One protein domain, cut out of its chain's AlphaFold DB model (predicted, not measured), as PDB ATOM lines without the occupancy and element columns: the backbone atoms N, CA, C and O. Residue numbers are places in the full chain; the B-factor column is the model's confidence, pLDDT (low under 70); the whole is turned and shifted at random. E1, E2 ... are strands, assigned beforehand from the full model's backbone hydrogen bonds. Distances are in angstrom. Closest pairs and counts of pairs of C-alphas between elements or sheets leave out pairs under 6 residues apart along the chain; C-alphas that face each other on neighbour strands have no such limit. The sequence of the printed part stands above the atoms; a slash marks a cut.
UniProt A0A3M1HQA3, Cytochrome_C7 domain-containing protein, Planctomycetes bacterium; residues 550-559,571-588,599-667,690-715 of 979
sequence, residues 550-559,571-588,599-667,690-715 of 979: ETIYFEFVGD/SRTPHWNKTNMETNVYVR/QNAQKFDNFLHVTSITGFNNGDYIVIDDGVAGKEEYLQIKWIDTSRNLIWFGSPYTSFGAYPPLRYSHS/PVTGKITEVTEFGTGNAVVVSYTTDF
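What this domain is: This is residues 550 to 559, 571 to 588, 599 to 667 and 690 to 715 of the 979 residues of the protein "Cytochrome_C7 domain-containing protein" of Planctomycetes bacterium (UniProt A0A3M1HQA3). Amid little regular structure, the twisted sheet E1-E9-E2 and the small hairpin E4-E5 make a sandwich, partly face to face with strands crossed; the small sheet E3-E7-E6 lies towards one end, E8 towards the other. The 123 printed residues hold nine named strands, E1 to E9 along the chain, 45 residues in all; the class is all strand, the sheets antiparallel. It is compact, radius of gyration of the C-alphas 15.2 A, spans 45 by 35 by 23 A.

Where its parts are: Find C-alpha 550 at (-78.312, 12.191, 38.509); E1 runs 24.8 A to residue 559. Next come E2, 584 to 588; E3, 607 to 609; E4, 621 to 624; E5, 633 to 636; E6, 639 to 641; E7, 646 to 648; E8, 694 to 697. E9, 706 to 714, ends at (-82.442, 16.064, 39.379).

How they stand to each other: Within hydrogen-bond range look for N 552 and O 711, 2.8 A, E1 to E9; N 586 and O 708, 2.8 A, E2 to E9; N 622 and O 635, 2.8 A, in hairpin E4-E5. The closest C-alphas of E1 and E5, Phe 554 and Tyr 634, are 5.6 A apart. E8 pairs with no named strand.

The domain as a whole: Cuts leave C-alpha gaps of 15.2 A, 559 to 571; 26.3 A, 588 to 599; 34.8 A, 667 to 690. The link E3 to E4 is long. Residues 650 to 659 have pLDDT under 70.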
ATOM      1  N   GLU A 550     -78.483  13.644  38.480       92.12
ATOM      2  CA  GLU A 550     -78.312  12.191  38.509       92.12
ATOM      3  C   GLU A 550     -78.726  11.589  37.155       92.12
ATOM      4  O   GLU A 550     -79.723  12.006  36.563       92.12
ATOM      5  N   THR A 551     -77.978  10.598  36.665       90.75
ATOM      6  CA  THR A 551     -78.305   9.888  35.419       90.75
ATOM      7  C   THR A 551     -79.059   8.600  35.719       90.75
ATOM      8  O   THR A 551     -78.530   7.698  36.368       90.75
ATOM      9  N   ILE A 552     -80.277   8.496  35.195       91.56
ATOM     10  CA  ILE A 552     -81.063   7.263  35.170       91.56
ATOM     11  C   ILE A 552     -80.732   6.530  33.875       91.56
ATOM     12  O   ILE A 552     -80.743   7.122  32.796       91.56
ATOM     13  N   TYR A 553     -80.438   5.237  33.976       90.81
ATOM     14  CA  TYR A 553     -80.147   4.385  32.828       90.81
ATOM     15  C   TYR A 553     -81.252   3.347  32.650       90.81
ATOM     16  O   TYR A 553     -81.720   2.757  33.626       90.81
ATOM     17  N   PHE A 554     -81.618   3.104  31.394       93.06
ATOM     18  CA  PHE A 554     -82.459   1.993  30.954       93.06
ATOM     19  C   PHE A 554     -83.737   1.802  31.796       93.06
ATOM     20  O   PHE A 554     -84.041   0.712  32.282       93.06
ATOM     21  N   GLU A 555     -84.479   2.884  32.035       95.00
ATOM     22  CA  GLU A 555     -85.835   2.826  32.583       95.00
ATOM     23  C   GLU A 555     -86.802   2.296  31.522       95.00
ATOM     24  O   GLU A 555     -86.983   2.920  30.480       95.00
ATOM     25  N   PHE A 556     -87.428   1.152  31.793       95.62
ATOM     26  CA  PHE A 556     -88.577   0.680  31.027       95.62
ATOM     27  C   PHE A 556     -89.788   1.568  31.334       95.62
ATOM     28  O   PHE A 556     -90.181   1.699  32.493       95.62
ATOM     29  N   VAL A 557     -90.367   2.176  30.297       95.19
ATOM     30  CA  VAL A 557     -91.490   3.130  30.406       95.19
ATOM     31  C   VAL A 557     -92.802   2.595  29.814       95.19
ATOM     32  O   VAL A 557     -93.793   3.324  29.760       95.19
ATOM     33  N   GLY A 558     -92.820   1.326  29.392       93.94
ATOM     34  CA  GLY A 558     -93.971   0.633  28.806       93.94
ATOM     35  C   GLY A 558     -93.690   0.053  27.417       93.94
ATOM     36  O   GLY A 558     -92.658   0.329  26.806       93.94
ATOM     37  N   ASP A 559     -94.626  -0.751  26.916       93.19
ATOM     38  CA  ASP A 559     -94.600  -1.309  25.559       93.19
ATOM     39  C   ASP A 559     -95.374  -0.424  24.574       93.19
ATOM     40  O   ASP A 559     -96.427   0.119  24.917       93.19
ATOM     41  N   SER A 571     -90.265   8.075  35.322       94.69
ATOM     42  CA  SER A 571     -90.609   8.246  36.744       94.69
ATOM     43  C   SER A 571     -90.008   9.491  37.404       94.69
ATOM     44  O   SER A 571     -90.463   9.872  38.486       94.69
ATOM     45  N   ARG A 572     -88.999  10.141  36.799       94.88
ATOM     46  CA  ARG A 572     -88.295  11.291  37.395       94.88
ATOM     47  C   ARG A 572     -88.168  12.470  36.430       94.88
ATOM     48  O   ARG A 572     -87.834  12.319  35.260       94.88
ATOM     49  N   THR A 573     -88.412  13.671  36.953       93.56
ATOM     50  CA  THR A 573     -88.481  14.920  36.181       93.56
ATOM     51  C   THR A 573     -87.849  16.103  36.936       93.56
ATOM     52  O   THR A 573     -87.766  16.086  38.174       93.56
ATOM     53  N   PRO A 574     -87.407  17.160  36.225       94.88
ATOM     54  CA  PRO A 574     -87.338  17.288  34.764       94.88
ATOM     55  C   PRO A 574     -86.164  16.497  34.165       94.88
ATOM     56  O   PRO A 574     -85.205  16.164  34.863       94.88
ATOM     57  N   HIS A 575     -86.219  16.220  32.864       95.69
ATOM     58  CA  HIS A 575     -85.045  15.844  32.080       95.69
ATOM     59  C   HIS A 575     -84.199  17.094  31.822       95.69
ATOM     60  O   HIS A 575     -84.726  18.154  31.490       95.69
ATOM     61  N   TRP A 576     -82.877  16.972  31.917       93.69
ATOM     62  CA  TRP A 576     -81.971  18.088  31.640       93.69
ATOM     63  C   TRP A 576     -81.766  18.323  30.134       93.69
ATOM     64  O   TRP A 576     -81.645  19.474  29.724       93.69
ATOM     65  N   ASN A 577     -81.737  17.250  29.331       92.50
ATOM     66  CA  ASN A 577     -81.637  17.231  27.861       92.50
ATOM     67  C   ASN A 577     -80.698  18.298  27.249       92.50
ATOM     68  O   ASN A 577     -81.084  19.050  26.354       92.50
ATOM     69  N   LYS A 578     -79.462  18.388  27.758       88.75
ATOM     70  CA  LYS A 578     -78.411  19.282  27.228       88.75
ATOM     71  C   LYS A 578     -77.302  18.466  26.562       88.75
ATOM     72  O   LYS A 578     -77.238  17.259  26.742       88.75
ATOM     73  N   THR A 579     -76.377  19.132  25.870       87.25
ATOM     74  CA  THR A 579     -75.213  18.479  25.249       87.25
ATOM     75  C   THR A 579     -74.389  17.675  26.266       87.25
ATOM     76  O   THR A 579     -73.943  18.246  27.265       87.25
ATOM     77  N   ASN A 580     -74.140  16.392  25.993       82.31
ATOM     78  CA  ASN A 580     -73.562  15.373  26.895       82.31
ATOM     79  C   ASN A 580     -74.445  14.958  28.100       82.31
ATOM     80  O   ASN A 580     -73.937  14.366  29.052       82.31
ATOM     81  N   MET A 581     -75.739  15.285  28.085       87.56
ATOM     82  CA  MET A 581     -76.783  14.903  29.059       87.56
ATOM     83  C   MET A 581     -78.130  14.667  28.341       87.56
ATOM     84  O   MET A 581     -79.205  14.985  28.863       87.56
ATOM     85  N   GLU A 582     -78.069  14.184  27.101       91.12
ATOM     86  CA  GLU A 582     -79.213  13.956  26.227       91.12
ATOM     87  C   GLU A 582     -80.099  12.805  26.729       91.12
ATOM     88  O   GLU A 582     -79.636  11.816  27.305       91.12
ATOM     89  N   THR A 583     -81.397  12.913  26.459       95.44
ATOM     90  CA  THR A 583     -82.354  11.821  26.631       95.44
ATOM     91  C   THR A 583     -82.156  10.832  25.493       95.44
ATOM     92  O   THR A 583     -82.267  11.173  24.320       95.44
ATOM     93  N   ASN A 584     -81.855   9.589  25.842       95.25
ATOM     94  CA  ASN A 584     -81.646   8.504  24.899       95.25
ATOM     95  C   ASN A 584     -82.819   7.531  25.030       95.25
ATOM     96  O   ASN A 584     -82.922   6.803  26.018       95.25
ATOM     97  N   VAL A 585     -83.713   7.548  24.040       97.25
ATOM     98  CA  VAL A 585     -84.819   6.590  23.917       97.25
ATOM     99  C   VAL A 585     -84.360   5.418  23.060       97.25
ATOM    100  O   VAL A 585     -83.762   5.605  22.001       97.25
ATOM    101  N   TYR A 586     -84.668   4.211  23.511       96.94
ATOM    102  CA  TYR A 586     -84.407   2.957  22.827       96.94
ATOM    103  C   TYR A 586     -85.701   2.157  22.701       96.94
ATOM    104  O   TYR A 586     -86.579   2.230  23.562       96.94
ATOM    105  N   VAL A 587     -85.788   1.347  21.652       96.25
ATOM    106  CA  VAL A 587     -86.874   0.385  21.444       96.25
ATOM    107  C   VAL A 587     -86.268  -1.004  21.283       96.25
ATOM    108  O   VAL A 587     -85.313  -1.183  20.517       96.25
ATOM    109  N   ARG A 588     -86.809  -1.991  22.001       94.56
ATOM    110  CA  ARG A 588     -86.440  -3.403  21.844       94.56
ATOM    111  C   ARG A 588     -86.854  -3.886  20.452       94.56
ATOM    112  O   ARG A 588     -88.039  -3.941  20.154       94.56
ATOM    113  N   GLN A 599     -79.040 -18.202  41.327       96.19
ATOM    114  CA  GLN A 599     -79.401 -17.831  42.701       96.19
ATOM    115  C   GLN A 599     -80.169 -16.496  42.682       96.19
ATOM    116  O   GLN A 599     -80.263 -15.859  41.637       96.19
ATOM    117  N   ASN A 600     -80.721 -16.053  43.815       95.81
ATOM    118  CA  ASN A 600     -81.349 -14.728  43.893       95.81
ATOM    119  C   ASN A 600     -80.301 -13.626  43.650       95.81
ATOM    120  O   ASN A 600     -79.209 -13.702  44.214       95.81
ATOM    121  N   ALA A 601     -80.671 -12.584  42.907       94.06
ATOM    122  CA  ALA A 601     -79.921 -11.330  42.826       94.06
ATOM    123  C   ALA A 601     -80.669 -10.254  43.624       94.06
ATOM    124  O   ALA A 601     -81.902 -10.206  43.597       94.06
ATOM    125  N   GLN A 602     -79.959  -9.423  44.381       92.19
ATOM    126  CA  GLN A 602     -80.567  -8.364  45.180       92.19
ATOM    127  C   GLN A 602     -80.557  -7.024  44.457       92.19
ATOM    128  O   GLN A 602     -79.677  -6.727  43.653       92.19
ATOM    129  N   LYS A 603     -81.516  -6.168  44.819       92.38
ATOM    130  CA  LYS A 603     -81.401  -4.730  44.603       92.38
ATOM    131  C   LYS A 603     -80.024  -4.261  45.087       92.38
ATOM    132  O   LYS A 603     -79.585  -4.643  46.171       92.38
ATOM    133  N   PHE A 604     -79.395  -3.410  44.288       90.38
ATOM    134  CA  PHE A 604     -78.017  -2.943  44.412       90.38
ATOM    135  C   PHE A 604     -76.902  -3.951  44.052       90.38
ATOM    136  O   PHE A 604     -75.749  -3.528  44.016       90.38
ATOM    137  N   ASP A 605     -77.168  -5.211  43.680       88.00
ATOM    138  CA  ASP A 605     -76.113  -6.036  43.066       88.00
ATOM    139  C   ASP A 605     -75.752  -5.488  41.669       88.00
ATOM    140  O   ASP A 605     -76.615  -5.143  40.858       88.00
ATOM    141  N   ASN A 606     -74.455  -5.402  41.371       86.94
ATOM    142  CA  ASN A 606     -73.893  -4.976  40.079       86.94
ATOM    143  C   ASN A 606     -73.410  -6.160  39.212       86.94
ATOM    144  O   ASN A 606     -72.646  -5.979  38.257       86.94
ATOM    145  N   PHE A 607     -73.866  -7.365  39.552       88.25
ATOM    146  CA  PHE A 607     -73.560  -8.628  38.892       88.25
ATOM    147  C   PHE A 607     -74.759  -9.584  38.956       88.25
ATOM    148  O   PHE A 607     -75.609  -9.475  39.835       88.25
ATOM    149  N   LEU A 608     -74.797 -10.563  38.051       92.31
ATOM    150  CA  LEU A 608     -75.733 -11.688  38.075       92.31
ATOM    151  C   LEU A 608     -74.971 -13.005  38.064       92.31
ATOM    152  O   LEU A 608     -74.149 -13.237  37.180       92.31
ATOM    153  N   HIS A 609     -75.329 -13.907  38.972       92.94
ATOM    154  CA  HIS A 609     -75.009 -15.326  38.847       92.94
ATOM    155  C   HIS A 609     -76.029 -15.981  37.907       92.94
ATOM    156  O   HIS A 609     -77.218 -16.043  38.231       92.94
ATOM    157  N   VAL A 610     -75.579 -16.482  36.756       95.50
ATOM    158  CA  VAL A 610     -76.444 -17.143  35.762       95.50
ATOM    159  C   VAL A 610     -76.165 -18.643  35.662       95.50
ATOM    160  O   VAL A 610     -75.159 -19.148  36.164       95.50
ATOM    161  N   THR A 611     -77.072 -19.391  35.034       96.50
ATOM    162  CA  THR A 611     -76.886 -20.824  34.758       96.50
ATOM    163  C   THR A 611     -75.947 -21.077  33.574       96.50
ATOM    164  O   THR A 611     -75.289 -22.116  33.542       96.50
ATOM    165  N   SER A 612     -75.819 -20.130  32.637       93.62
ATOM    166  CA  SER A 612     -74.824 -20.154  31.557       93.62
ATOM    167  C   SER A 612     -74.508 -18.749  31.036       93.62
ATOM    168  O   SER A 612     -75.422 -17.981  30.754       93.62
ATOM    169  N   ILE A 613     -73.222 -18.438  30.835       91.62
ATOM    170  CA  ILE A 613     -72.770 -17.210  30.147       91.62
ATOM    171  C   ILE A 613     -72.594 -17.391  28.626       91.62
ATOM    172  O   ILE A 613     -72.139 -16.479  27.939       91.62
ATOM    173  N   THR A 614     -72.926 -18.562  28.067       92.31
ATOM    174  CA  THR A 614     -72.712 -18.858  26.641       92.31
ATOM    175  C   THR A 614     -73.536 -17.939  25.736       92.31
ATOM    176  O   THR A 614     -74.759 -18.028  25.702       92.31
ATOM    177  N   GLY A 615     -72.843 -17.109  24.950       88.75
ATOM    178  CA  GLY A 615     -73.439 -16.191  23.974       88.75
ATOM    179  C   GLY A 615     -73.546 -14.735  24.441       88.75
ATOM    180  O   GLY A 615     -73.822 -13.883  23.604       88.75
ATOM    181  N   PHE A 616     -73.274 -14.445  25.718       90.75
ATOM    182  CA  PHE A 616     -73.235 -13.086  26.272       90.75
ATOM    183  C   PHE A 616     -71.819 -12.488  26.224       90.75
ATOM    184  O   PHE A 616     -70.831 -13.185  26.463       90.75
ATOM    185  N   ASN A 617     -71.720 -11.184  25.952       87.38
ATOM    186  CA  ASN A 617     -70.477 -10.451  25.703       87.38
ATOM    187  C   ASN A 617     -70.517  -9.051  26.351       87.38
ATOM    188  O   ASN A 617     -71.577  -8.504  26.642       87.38
ATOM    189  N   ASN A 618     -69.352  -8.419  26.523       84.38
ATOM    190  CA  ASN A 618     -69.257  -6.991  26.866       84.38
ATOM    191  C   ASN A 618     -69.921  -6.133  25.770       84.38
ATOM    192  O   ASN A 618     -69.564  -6.248  24.599       84.38
ATOM    193  N   GLY A 619     -70.851  -5.263  26.164       83.12
ATOM    194  CA  GLY A 619     -71.630  -4.393  25.282       83.12
ATOM    195  C   GLY A 619     -73.034  -4.906  24.941       83.12
ATOM    196  O   GLY A 619     -73.846  -4.103  24.485       83.12
ATOM    197  N   ASP A 620     -73.352  -6.180  25.195       90.06
ATOM    198  CA  ASP A 620     -74.709  -6.713  25.007       90.06
ATOM    199  C   ASP A 620     -75.707  -6.042  25.960       90.06
ATOM    200  O   ASP A 620     -75.411  -5.850  27.140       90.06
ATOM    201  N   TYR A 621     -76.914  -5.734  25.481       93.94
ATOM    202  CA  TYR A 621     -78.030  -5.381  26.360       93.94
ATOM    203  C   TYR A 621     -78.758  -6.647  26.810       93.94
ATOM    204  O   TYR A 621     -78.861  -7.618  26.056       93.94
ATOM    205  N   ILE A 622     -79.295  -6.621  28.026       95.56
ATOM    206  CA  ILE A 622     -80.147  -7.676  28.572       95.56
ATOM    207  C   ILE A 622     -81.447  -7.109  29.137       95.56
ATOM    208  O   ILE A 622     -81.498  -5.954  29.561       95.56
ATOM    209  N   VAL A 623     -82.460  -7.969  29.193       96.19
ATOM    210  CA  VAL A 623     -83.638  -7.837  30.052       96.19
ATOM    211  C   VAL A 623     -83.625  -8.958  31.098       96.19
ATOM    212  O   VAL A 623     -83.207 -10.086  30.807       96.19
ATOM    213  N   ILE A 624     -84.061  -8.643  32.315       96.69
ATOM    214  CA  ILE A 624     -84.232  -9.578  33.432       96.69
ATOM    215  C   ILE A 624     -85.714  -9.596  33.813       96.69
ATOM    216  O   ILE A 624     -86.312  -8.528  33.911       96.69
ATOM    217  N   ASP A 625     -86.293 -10.781  34.044       95.88
ATOM    218  CA  ASP A 625     -87.731 -10.960  34.327       95.88
ATOM    219  C   ASP A 625     -88.637 -10.297  33.253       95.88
ATOM    220  O   ASP A 625     -89.564  -9.544  33.547       95.88
ATOM    221  N   ASP A 626     -88.346 -10.600  31.982       92.81
ATOM    222  CA  ASP A 626     -89.077 -10.135  30.788       92.81
ATOM    223  C   ASP A 626     -90.598 -10.381  30.880       92.81
ATOM    224  O   ASP A 626     -91.041 -11.505  31.146       92.81
ATOM    225  N   GLY A 627     -91.404  -9.336  30.674       88.12
ATOM    226  CA  GLY A 627     -92.863  -9.356  30.769       88.12
ATOM    227  C   GLY A 627     -93.416  -9.404  32.200       88.12
ATOM    228  O   GLY A 627     -94.636  -9.486  32.385       88.12
ATOM    229  N   VAL A 628     -92.568  -9.368  33.234       90.50
ATOM    230  CA  VAL A 628     -93.004  -9.420  34.636       90.50
ATOM    231  C   VAL A 628     -93.187  -8.001  35.179       90.50
ATOM    232  O   VAL A 628     -92.235  -7.300  35.526       90.50
ATOM    233  N   ALA A 629     -94.448  -7.579  35.294       86.50
ATOM    234  CA  ALA A 629     -94.820  -6.246  35.764       86.50
ATOM    235  C   ALA A 629     -94.177  -5.889  37.124       86.50
ATOM    236  O   ALA A 629     -94.360  -6.590  38.120       86.50
ATOM    237  N   GLY A 630     -93.436  -4.776  37.165       85.94
ATOM    238  CA  GLY A 630     -92.706  -4.327  38.361       85.94
ATOM    239  C   GLY A 630     -91.437  -5.130  38.683       85.94
ATOM    240  O   GLY A 630     -90.911  -5.011  39.792       85.94
ATOM    241  N   LYS A 631     -90.965  -5.958  37.741       90.62
ATOM    242  CA  LYS A 631     -89.679  -6.665  37.806       90.62
ATOM    243  C   LYS A 631     -88.839  -6.546  36.545       90.62
ATOM    244  O   LYS A 631     -87.628  -6.592  36.690       90.62
ATOM    245  N   GLU A 632     -89.442  -6.347  35.376       94.00
ATOM    246  CA  GLU A 632     -88.702  -6.175  34.125       94.00
ATOM    247  C   GLU A 632     -87.628  -5.070  34.240       94.00
ATOM    248  O   GLU A 632     -87.933  -3.894  34.464       94.00
ATOM    249  N   GLU A 633     -86.357  -5.462  34.128       95.00
ATOM    250  CA  GLU A 633     -85.189  -4.590  34.300       95.00
ATOM    251  C   GLU A 633     -84.235  -4.738  33.108       95.00
ATOM    252  O   GLU A 633     -83.745  -5.828  32.815       95.00
ATOM    253  N   TYR A 634     -83.948  -3.617  32.440       94.69
ATOM    254  CA  TYR A 634     -82.986  -3.533  31.340       94.69
ATOM    255  C   TYR A 634     -81.629  -3.044  31.835       94.69
ATOM    256  O   TYR A 634     -81.548  -2.047  32.553       94.69
ATOM    257  N   LEU A 635     -80.559  -3.713  31.405       92.75
ATOM    258  CA  LEU A 635     -79.170  -3.363  31.716       92.75
ATOM    259  C   LEU A 635     -78.252  -3.647  30.520       92.75
ATOM    260  O   LEU A 635     -78.641  -4.316  29.562       92.75
ATOM    261  N   GLN A 636     -77.015  -3.150  30.576       90.19
ATOM    262  CA  GLN A 636     -75.976  -3.444  29.587       90.19
ATOM    263  C   GLN A 636     -74.801  -4.167  30.255       90.19
ATOM    264  O   GLN A 636     -74.361  -3.800  31.343       90.19
ATOM    265  N   ILE A 637     -74.298  -5.217  29.612       87.25
ATOM    266  CA  ILE A 637     -73.183  -6.023  30.102       87.25
ATOM    267  C   ILE A 637     -71.875  -5.253  29.926       87.25
ATOM    268  O   ILE A 637     -71.572  -4.730  28.855       87.25
ATOM    269  N   LYS A 638     -71.059  -5.241  30.979       80.75
ATOM    270  CA  LYS A 638     -69.724  -4.640  31.012       80.75
ATOM    271  C   LYS A 638     -68.614  -5.694  30.987       80.75
ATOM    272  O   LYS A 638     -67.654  -5.525  30.240       80.75
ATOM    273  N   TRP A 639     -68.755  -6.788  31.744       78.88
ATOM    274  CA  TRP A 639     -67.804  -7.915  31.763       78.88
ATOM    275  C   TRP A 639     -68.512  -9.267  31.973       78.88
ATOM    276  O   TRP A 639     -69.653  -9.315  32.429       78.88
ATOM    277  N   ILE A 640     -67.813 -10.361  31.656       81.25
ATOM    278  CA  ILE A 640     -68.259 -11.752  31.835       81.25
ATOM    279  C   ILE A 640     -67.164 -12.517  32.589       81.25
ATOM    280  O   ILE A 640     -66.039 -12.590  32.095       81.25
ATOM    281  N   ASP A 641     -67.483 -13.129  33.733       79.38
ATOM    282  CA  ASP A 641     -66.584 -14.093  34.384       79.38
ATOM    283  C   ASP A 641     -66.902 -15.514  33.904       79.38
ATOM    284  O   ASP A 641     -67.818 -16.184  34.396       79.38
ATOM    285  N   THR A 642     -66.084 -15.993  32.967       78.12
ATOM    286  CA  THR A 642     -66.137 -17.352  32.411       78.12
ATOM    287  C   THR A 642     -65.808 -18.457  33.423       78.12
ATOM    288  O   THR A 642     -66.029 -19.625  33.124       78.12
ATOM    289  N   SER A 643     -65.280 -18.122  34.608       76.56
ATOM    290  CA  SER A 643     -64.931 -19.081  35.669       76.56
ATOM    291  C   SER A 643     -65.994 -19.227  36.768       76.56
ATOM    292  O   SER A 643     -65.995 -20.237  37.470       76.56
ATOM    293  N   ARG A 644     -66.916 -18.258  36.905       79.75
ATOM    294  CA  ARG A 644     -68.008 -18.262  37.909       79.75
ATOM    295  C   ARG A 644     -69.419 -18.216  37.314       79.75
ATOM    296  O   ARG A 644     -70.379 -18.266  38.076       79.75
ATOM    297  N   ASN A 645     -69.552 -18.117  35.989       88.69
ATOM    298  CA  ASN A 645     -70.805 -17.785  35.300       88.69
ATOM    299  C   ASN A 645     -71.430 -16.478  35.830       88.69
ATOM    300  O   ASN A 645     -72.617 -16.438  36.164       88.69
ATOM    301  N   LEU A 646     -70.622 -15.412  35.913       87.00
ATOM    302  CA  LEU A 646     -71.108 -14.075  36.269       87.00
ATOM    303  C   LEU A 646     -71.236 -13.178  35.041       87.00
ATOM    304  O   LEU A 646     -70.324 -13.107  34.217       87.00
ATOM    305  N   ILE A 647     -72.329 -12.425  34.991       88.56
ATOM    306  CA  ILE A 647     -72.480 -11.219  34.172       88.56
ATOM    307  C   ILE A 647     -72.237 -10.015  35.088       88.56
ATOM    308  O   ILE A 647     -72.757  -9.999  36.198       88.56
ATOM    309  N   TRP A 648     -71.476  -9.012  34.647       84.19
ATOM    310  CA  TRP A 648     -71.186  -7.791  35.414       84.19
ATOM    311  C   TRP A 648     -71.640  -6.537  34.669       84.19
ATOM    312  O   TRP A 648     -71.404  -6.418  33.466       84.19
ATOM    313  N   PHE A 649     -72.202  -5.568  35.394       80.44
ATOM    314  CA  PHE A 649     -72.674  -4.275  34.867       80.44
ATOM    315  C   PHE A 649     -71.674  -3.129  35.085       80.44
ATOM    316  O   PHE A 649     -71.760  -2.074  34.459       80.44
ATOM    317  N   GLY A 650     -70.671  -3.354  35.932       67.88
ATOM    318  CA  GLY A 650     -69.640  -2.376  36.259       67.88
ATOM    319  C   GLY A 650     -69.916  -1.657  37.572       67.88
ATOM    320  O   GLY A 650     -70.382  -2.247  38.543       67.88
ATOM    321  N   SER A 651     -69.589  -0.371  37.610       62.03
ATOM    322  CA  SER A 651     -69.998   0.556  38.662       62.03
ATOM    323  C   SER A 651     -70.290   1.895  37.978       62.03
ATOM    324  O   SER A 651     -69.460   2.322  37.161       62.03
ATOM    325  N   PRO A 652     -71.418   2.572  38.283       53.00
ATOM    326  CA  PRO A 652     -71.874   3.779  37.580       53.00
ATOM    327  C   PRO A 652     -70.941   4.997  37.742       53.00
ATOM    328  O   PRO A 652     -71.199   6.067  37.201       53.00
ATOM    329  N   TYR A 653     -69.829   4.837  38.463       53.94
ATOM    330  CA  TYR A 653     -68.945   5.909  38.904       53.94
ATOM    331  C   TYR A 653     -67.507   5.797  38.351       53.94
ATOM    332  O   TYR A 653     -66.601   6.483  38.827       53.94
ATOM    333  N   THR A 654     -67.271   4.934  37.353       51.91
ATOM    334  CA  THR A 654     -65.940   4.696  36.755       51.91
ATOM    335  C   THR A 654     -65.850   5.183  35.304       51.91
ATOM    336  O   THR A 654     -66.823   5.157  34.556       51.91
ATOM    337  N   SER A 655     -64.663   5.602  34.857       42.22
ATOM    338  CA  SER A 655     -64.440   6.177  33.518       42.22
ATOM    339  C   SER A 655     -64.393   5.154  32.363       42.22
ATOM    340  O   SER A 655     -63.725   5.406  31.363       42.22
ATOM    341  N   PHE A 656     -65.037   3.987  32.498       48.69
ATOM    342  CA  PHE A 656     -64.823   2.810  31.630       48.69
ATOM    343  C   PHE A 656     -66.107   2.192  31.043       48.69
ATOM    344  O   PHE A 656     -66.105   1.062  30.542       48.69
ATOM    345  N   GLY A 657     -67.206   2.946  31.063       51.03
ATOM    346  CA  GLY A 657     -68.554   2.425  30.829       51.03
ATOM    347  C   GLY A 657     -69.142   1.950  32.153       51.03
ATOM    348  O   GLY A 657     -68.490   1.235  32.911       51.03
ATOM    349  N   ALA A 658     -70.329   2.450  32.463       56.19
ATOM    350  CA  ALA A 658     -70.748   2.650  33.839       56.19
ATOM    351  C   ALA A 658     -72.271   2.510  33.913       56.19
ATOM    352  O   ALA A 658     -72.999   3.488  33.774       56.19
ATOM    353  N   TYR A 659     -72.742   1.273  34.054       68.94
ATOM    354  CA  TYR A 659     -74.166   0.959  34.150       68.94
ATOM    355  C   TYR A 659     -74.562   0.834  35.632       68.94
ATOM    356  O   TYR A 659     -73.691   0.571  36.475       68.94
ATOM    357  N   PRO A 660     -75.831   1.089  35.992       79.19
ATOM    358  CA  PRO A 660     -76.260   1.040  37.383       79.19
ATOM    359  C   PRO A 660     -76.262  -0.407  37.902       79.19
ATOM    360  O   PRO A 660     -76.300  -1.354  37.110       79.19
ATOM    361  N   PRO A 661     -76.247  -0.599  39.230       87.44
ATOM    362  CA  PRO A 661     -76.665  -1.867  39.809       87.44
ATOM    363  C   PRO A 661     -78.180  -2.075  39.627       87.44
ATOM    364  O   PRO A 661     -78.905  -1.145  39.267       87.44
ATOM    365  N   LEU A 662     -78.664  -3.276  39.946       91.69
ATOM    366  CA  LEU A 662     -80.089  -3.614  39.914       91.69
ATOM    367  C   LEU A 662     -80.940  -2.656  40.762       91.69
ATOM    368  O   LEU A 662     -80.644  -2.413  41.939       91.69
ATOM    369  N   ARG A 663     -82.051  -2.171  40.200       90.94
ATOM    370  CA  ARG A 663     -83.096  -1.431  40.927       90.94
ATOM    371  C   ARG A 663     -84.030  -2.377  41.682       90.94
ATOM    372  O   ARG A 663     -84.616  -1.962  42.688       90.94
ATOM    373  N   TYR A 664     -84.143  -3.634  41.251       93.31
ATOM    374  CA  TYR A 664     -85.034  -4.632  41.846       93.31
ATOM    375  C   TYR A 664     -84.288  -5.903  42.295       93.31
ATOM    376  O   TYR A 664     -83.333  -6.340  41.667       93.31
ATOM    377  N   SER A 665     -84.748  -6.556  43.372       94.94
ATOM    378  CA  SER A 665     -84.322  -7.937  43.668       94.94
ATOM    379  C   SER A 665     -85.058  -8.929  42.763       94.94
ATOM    380  O   SER A 665     -86.291  -8.871  42.670       94.94
ATOM    381  N   HIS A 666     -84.324  -9.876  42.184       96.38
ATOM    382  CA  HIS A 666     -84.806 -10.927  41.285       96.38
ATOM    383  C   HIS A 666     -84.624 -12.321  41.906       96.38
ATOM    384  O   HIS A 666     -83.703 -12.565  42.692       96.38
ATOM    385  N   SER A 667     -85.512 -13.256  41.564       96.19
ATOM    386  CA  SER A 667     -85.501 -14.609  42.144       96.19
ATOM    387  C   SER A 667     -84.581 -15.560  41.378       96.19
ATOM    388  O   SER A 667     -84.430 -15.445  40.165       96.19
ATOM    389  N   PRO A 690     -89.291  17.805  28.210       95.06
ATOM    390  CA  PRO A 690     -88.326  17.588  29.278       95.06
ATOM    391  C   PRO A 690     -88.846  18.045  30.648       95.06
ATOM    392  O   PRO A 690     -88.310  17.613  31.665       95.06
ATOM    393  N   VAL A 691     -89.890  18.878  30.718       95.75
ATOM    394  CA  VAL A 691     -90.467  19.321  31.997       95.75
ATOM    395  C   VAL A 691     -91.344  18.224  32.596       95.75
ATOM    396  O   VAL A 691     -91.279  17.989  33.803       95.75
ATOM    397  N   THR A 692     -92.137  17.529  31.772       96.06
ATOM    398  CA  THR A 692     -93.047  16.465  32.243       96.06
ATOM    399  C   THR A 692     -92.531  15.037  32.049       96.06
ATOM    400  O   THR A 692     -93.212  14.106  32.473       96.06
ATOM    401  N   GLY A 693     -91.349  14.847  31.452       96.00
ATOM    402  CA  GLY A 693     -90.765  13.518  31.200       96.00
ATOM    403  C   GLY A 693     -91.511  12.716  30.130       96.00
ATOM    404  O   GLY A 693     -91.353  11.498  30.034       96.00
ATOM    405  N   LYS A 694     -92.365  13.380  29.341       97.31
ATOM    406  CA  LYS A 694     -93.209  12.728  28.339       97.31
ATOM    407  C   LYS A 694     -92.469  12.545  27.032       97.31
ATOM    408  O   LYS A 694     -92.026  13.516  26.420       97.31
ATOM    409  N   ILE A 695     -92.433  11.303  26.579       97.12
ATOM    410  CA  ILE A 695     -91.927  10.895  25.274       97.12
ATOM    411  C   ILE A 695     -93.150  10.557  24.430       97.12
ATOM    412  O   ILE A 695     -93.838   9.577  24.706       97.12
ATOM    413  N   THR A 696     -93.448  11.401  23.442       96.44
ATOM    414  CA  THR A 696     -94.542  11.165  22.490       96.44
ATOM    415  C   THR A 696     -93.959  10.632  21.191       96.44
ATOM    416  O   THR A 696     -93.137  11.293  20.554       96.44
ATOM    417  N   GLU A 697     -94.371   9.432  20.821       95.25
ATOM    418  CA  GLU A 697     -93.980   8.734  19.599       95.25
ATOM    419  C   GLU A 697     -94.358   9.526  18.326       95.25
ATOM    420  O   GLU A 697     -95.406  10.171  18.261       95.25
ATOM    421  N   VAL A 698     -93.496   9.483  17.304       94.25
ATOM    422  CA  VAL A 698     -93.697  10.125  15.988       94.25
ATOM    423  C   VAL A 698     -93.576   9.112  14.845       94.25
ATOM    424  O   VAL A 698     -94.361   9.166  13.898       94.25
ATOM    425  N   THR A 699     -92.634   8.168  14.930       92.19
ATOM    426  CA  THR A 699     -92.595   6.968  14.078       92.19
ATOM    427  C   THR A 699     -93.055   5.766  14.885       92.19
ATOM    428  O   THR A 699     -92.691   5.647  16.046       92.19
ATOM    429  N   GLU A 700     -93.815   4.860  14.271       91.44
ATOM    430  CA  GLU A 700     -94.275   3.616  14.905       91.44
ATOM    431  C   GLU A 700     -93.088   2.827  15.494       91.44
ATOM    432  O   GLU A 700     -92.139   2.471  14.783       91.44
ATOM    433  N   PHE A 701     -93.127   2.561  16.798       93.56
ATOM    434  CA  PHE A 701     -92.136   1.759  17.516       93.56
ATOM    435  C   PHE A 701     -92.446   0.262  17.415       93.56
ATOM    436  O   PHE A 701     -91.515  -0.546  17.355       93.56
ATOM    437  N   GLY A 702     -93.725  -0.094  17.284       89.69
ATOM    438  CA  GLY A 702     -94.203  -1.422  16.919       89.69
ATOM    439  C   GLY A 702     -94.696  -2.249  18.106       89.69
ATOM    440  O   GLY A 702     -94.135  -2.232  19.199       89.69
ATOM    441  N   THR A 703     -95.753  -3.018  17.863       89.75
ATOM    442  CA  THR A 703     -96.592  -3.595  18.919       89.75
ATOM    443  C   THR A 703     -95.898  -4.627  19.793       89.75
ATOM    444  O   THR A 703     -95.455  -5.668  19.308       89.75
ATOM    445  N   GLY A 704     -95.882  -4.360  21.101       87.81
ATOM    446  CA  GLY A 704     -95.199  -5.183  22.101       87.81
ATOM    447  C   GLY A 704     -93.691  -4.932  22.189       87.81
ATOM    448  O   GLY A 704     -92.993  -5.668  22.886       87.81
ATOM    449  N   ASN A 705     -93.167  -3.917  21.492       92.38
ATOM    450  CA  ASN A 705     -91.774  -3.522  21.644       92.38
ATOM    451  C   ASN A 705     -91.627  -2.610  22.866       92.38
ATOM    452  O   ASN A 705     -92.147  -1.493  22.898       92.38
ATOM    453  N   ALA A 706     -90.874  -3.096  23.851       94.88
ATOM    454  CA  ALA A 706     -90.535  -2.363  25.059       94.88
ATOM    455  C   ALA A 706     -89.767  -1.072  24.743       94.88
ATOM    456  O   ALA A 706     -88.775  -1.088  24.000       94.88
ATOM    457  N   VAL A 707     -90.208   0.032  25.346       96.12
ATOM    458  CA  VAL A 707     -89.572   1.348  25.262       96.12
ATOM    459  C   VAL A 707     -88.740   1.579  26.518       96.12
ATOM    460  O   VAL A 707     -89.212   1.423  27.646       96.12
ATOM    461  N   VAL A 708     -87.473   1.929  26.312       96.50
ATOM    462  CA  VAL A 708     -86.442   1.990  27.350       96.50
ATOM    463  C   VAL A 708     -85.707   3.326  27.249       96.50
ATOM    464  O   VAL A 708     -85.318   3.731  26.158       96.50
ATOM    465  N   VAL A 709     -85.507   4.030  28.365       97.00
ATOM    466  CA  VAL A 709     -85.019   5.421  28.376       97.00
ATOM    467  C   VAL A 709     -83.831   5.592  29.320       97.00
ATOM    468  O   VAL A 709     -83.868   5.155  30.468       97.00
ATOM    469  N   SER A 710     -82.790   6.286  28.860       94.75
ATOM    470  CA  SER A 710     -81.685   6.779  29.694       94.75
ATOM    471  C   SER A 710     -81.646   8.308  29.638       94.75
ATOM    472  O   SER A 710     -81.709   8.880  28.552       94.75
ATOM    473  N   TYR A 711     -81.570   8.989  30.782       95.00
ATOM    474  CA  TYR A 711     -81.702  10.447  30.869       95.00
ATOM    475  C   TYR A 711     -81.036  11.021  32.124       95.00
ATOM    476  O   TYR A 711     -80.900  10.348  33.143       95.00
ATOM    477  N   THR A 712     -80.638  12.294  32.065       94.19
ATOM    478  CA  THR A 712     -80.194  13.051  33.248       94.19
ATOM    479  C   THR A 712     -81.373  13.815  33.844       94.19
ATOM    480  O   THR A 712     -82.083  14.511  33.116       94.19
ATOM    481  N   THR A 713     -81.569  13.710  35.155       95.50
ATOM    482  CA  THR A 713     -82.606  14.412  35.925       95.50
ATOM    483  C   THR A 713     -82.022  14.979  37.222       95.50
ATOM    484  O   THR A 713     -80.833  14.837  37.489       95.50
ATOM    485  N   ASP A 714     -82.844  15.616  38.048       95.44
ATOM    486  CA  ASP A 714     -82.442  16.064  39.379       95.44
ATOM    487  C   ASP A 714     -82.238  14.868  40.327       95.44
ATOM    488  O   ASP A 714     -83.121  14.012  40.456       95.44
ATOM    489  N   PHE A 715     -81.112  14.853  41.040       95.75
ATOM    490  CA  PHE A 715     -80.822  13.950  42.155       95.75
ATOM    491  C   PHE A 715     -81.857  14.103  43.274       95.75
ATOM    492  O   PHE A 715     -82.275  15.215  43.608       95.75
TER     493      PHE A 715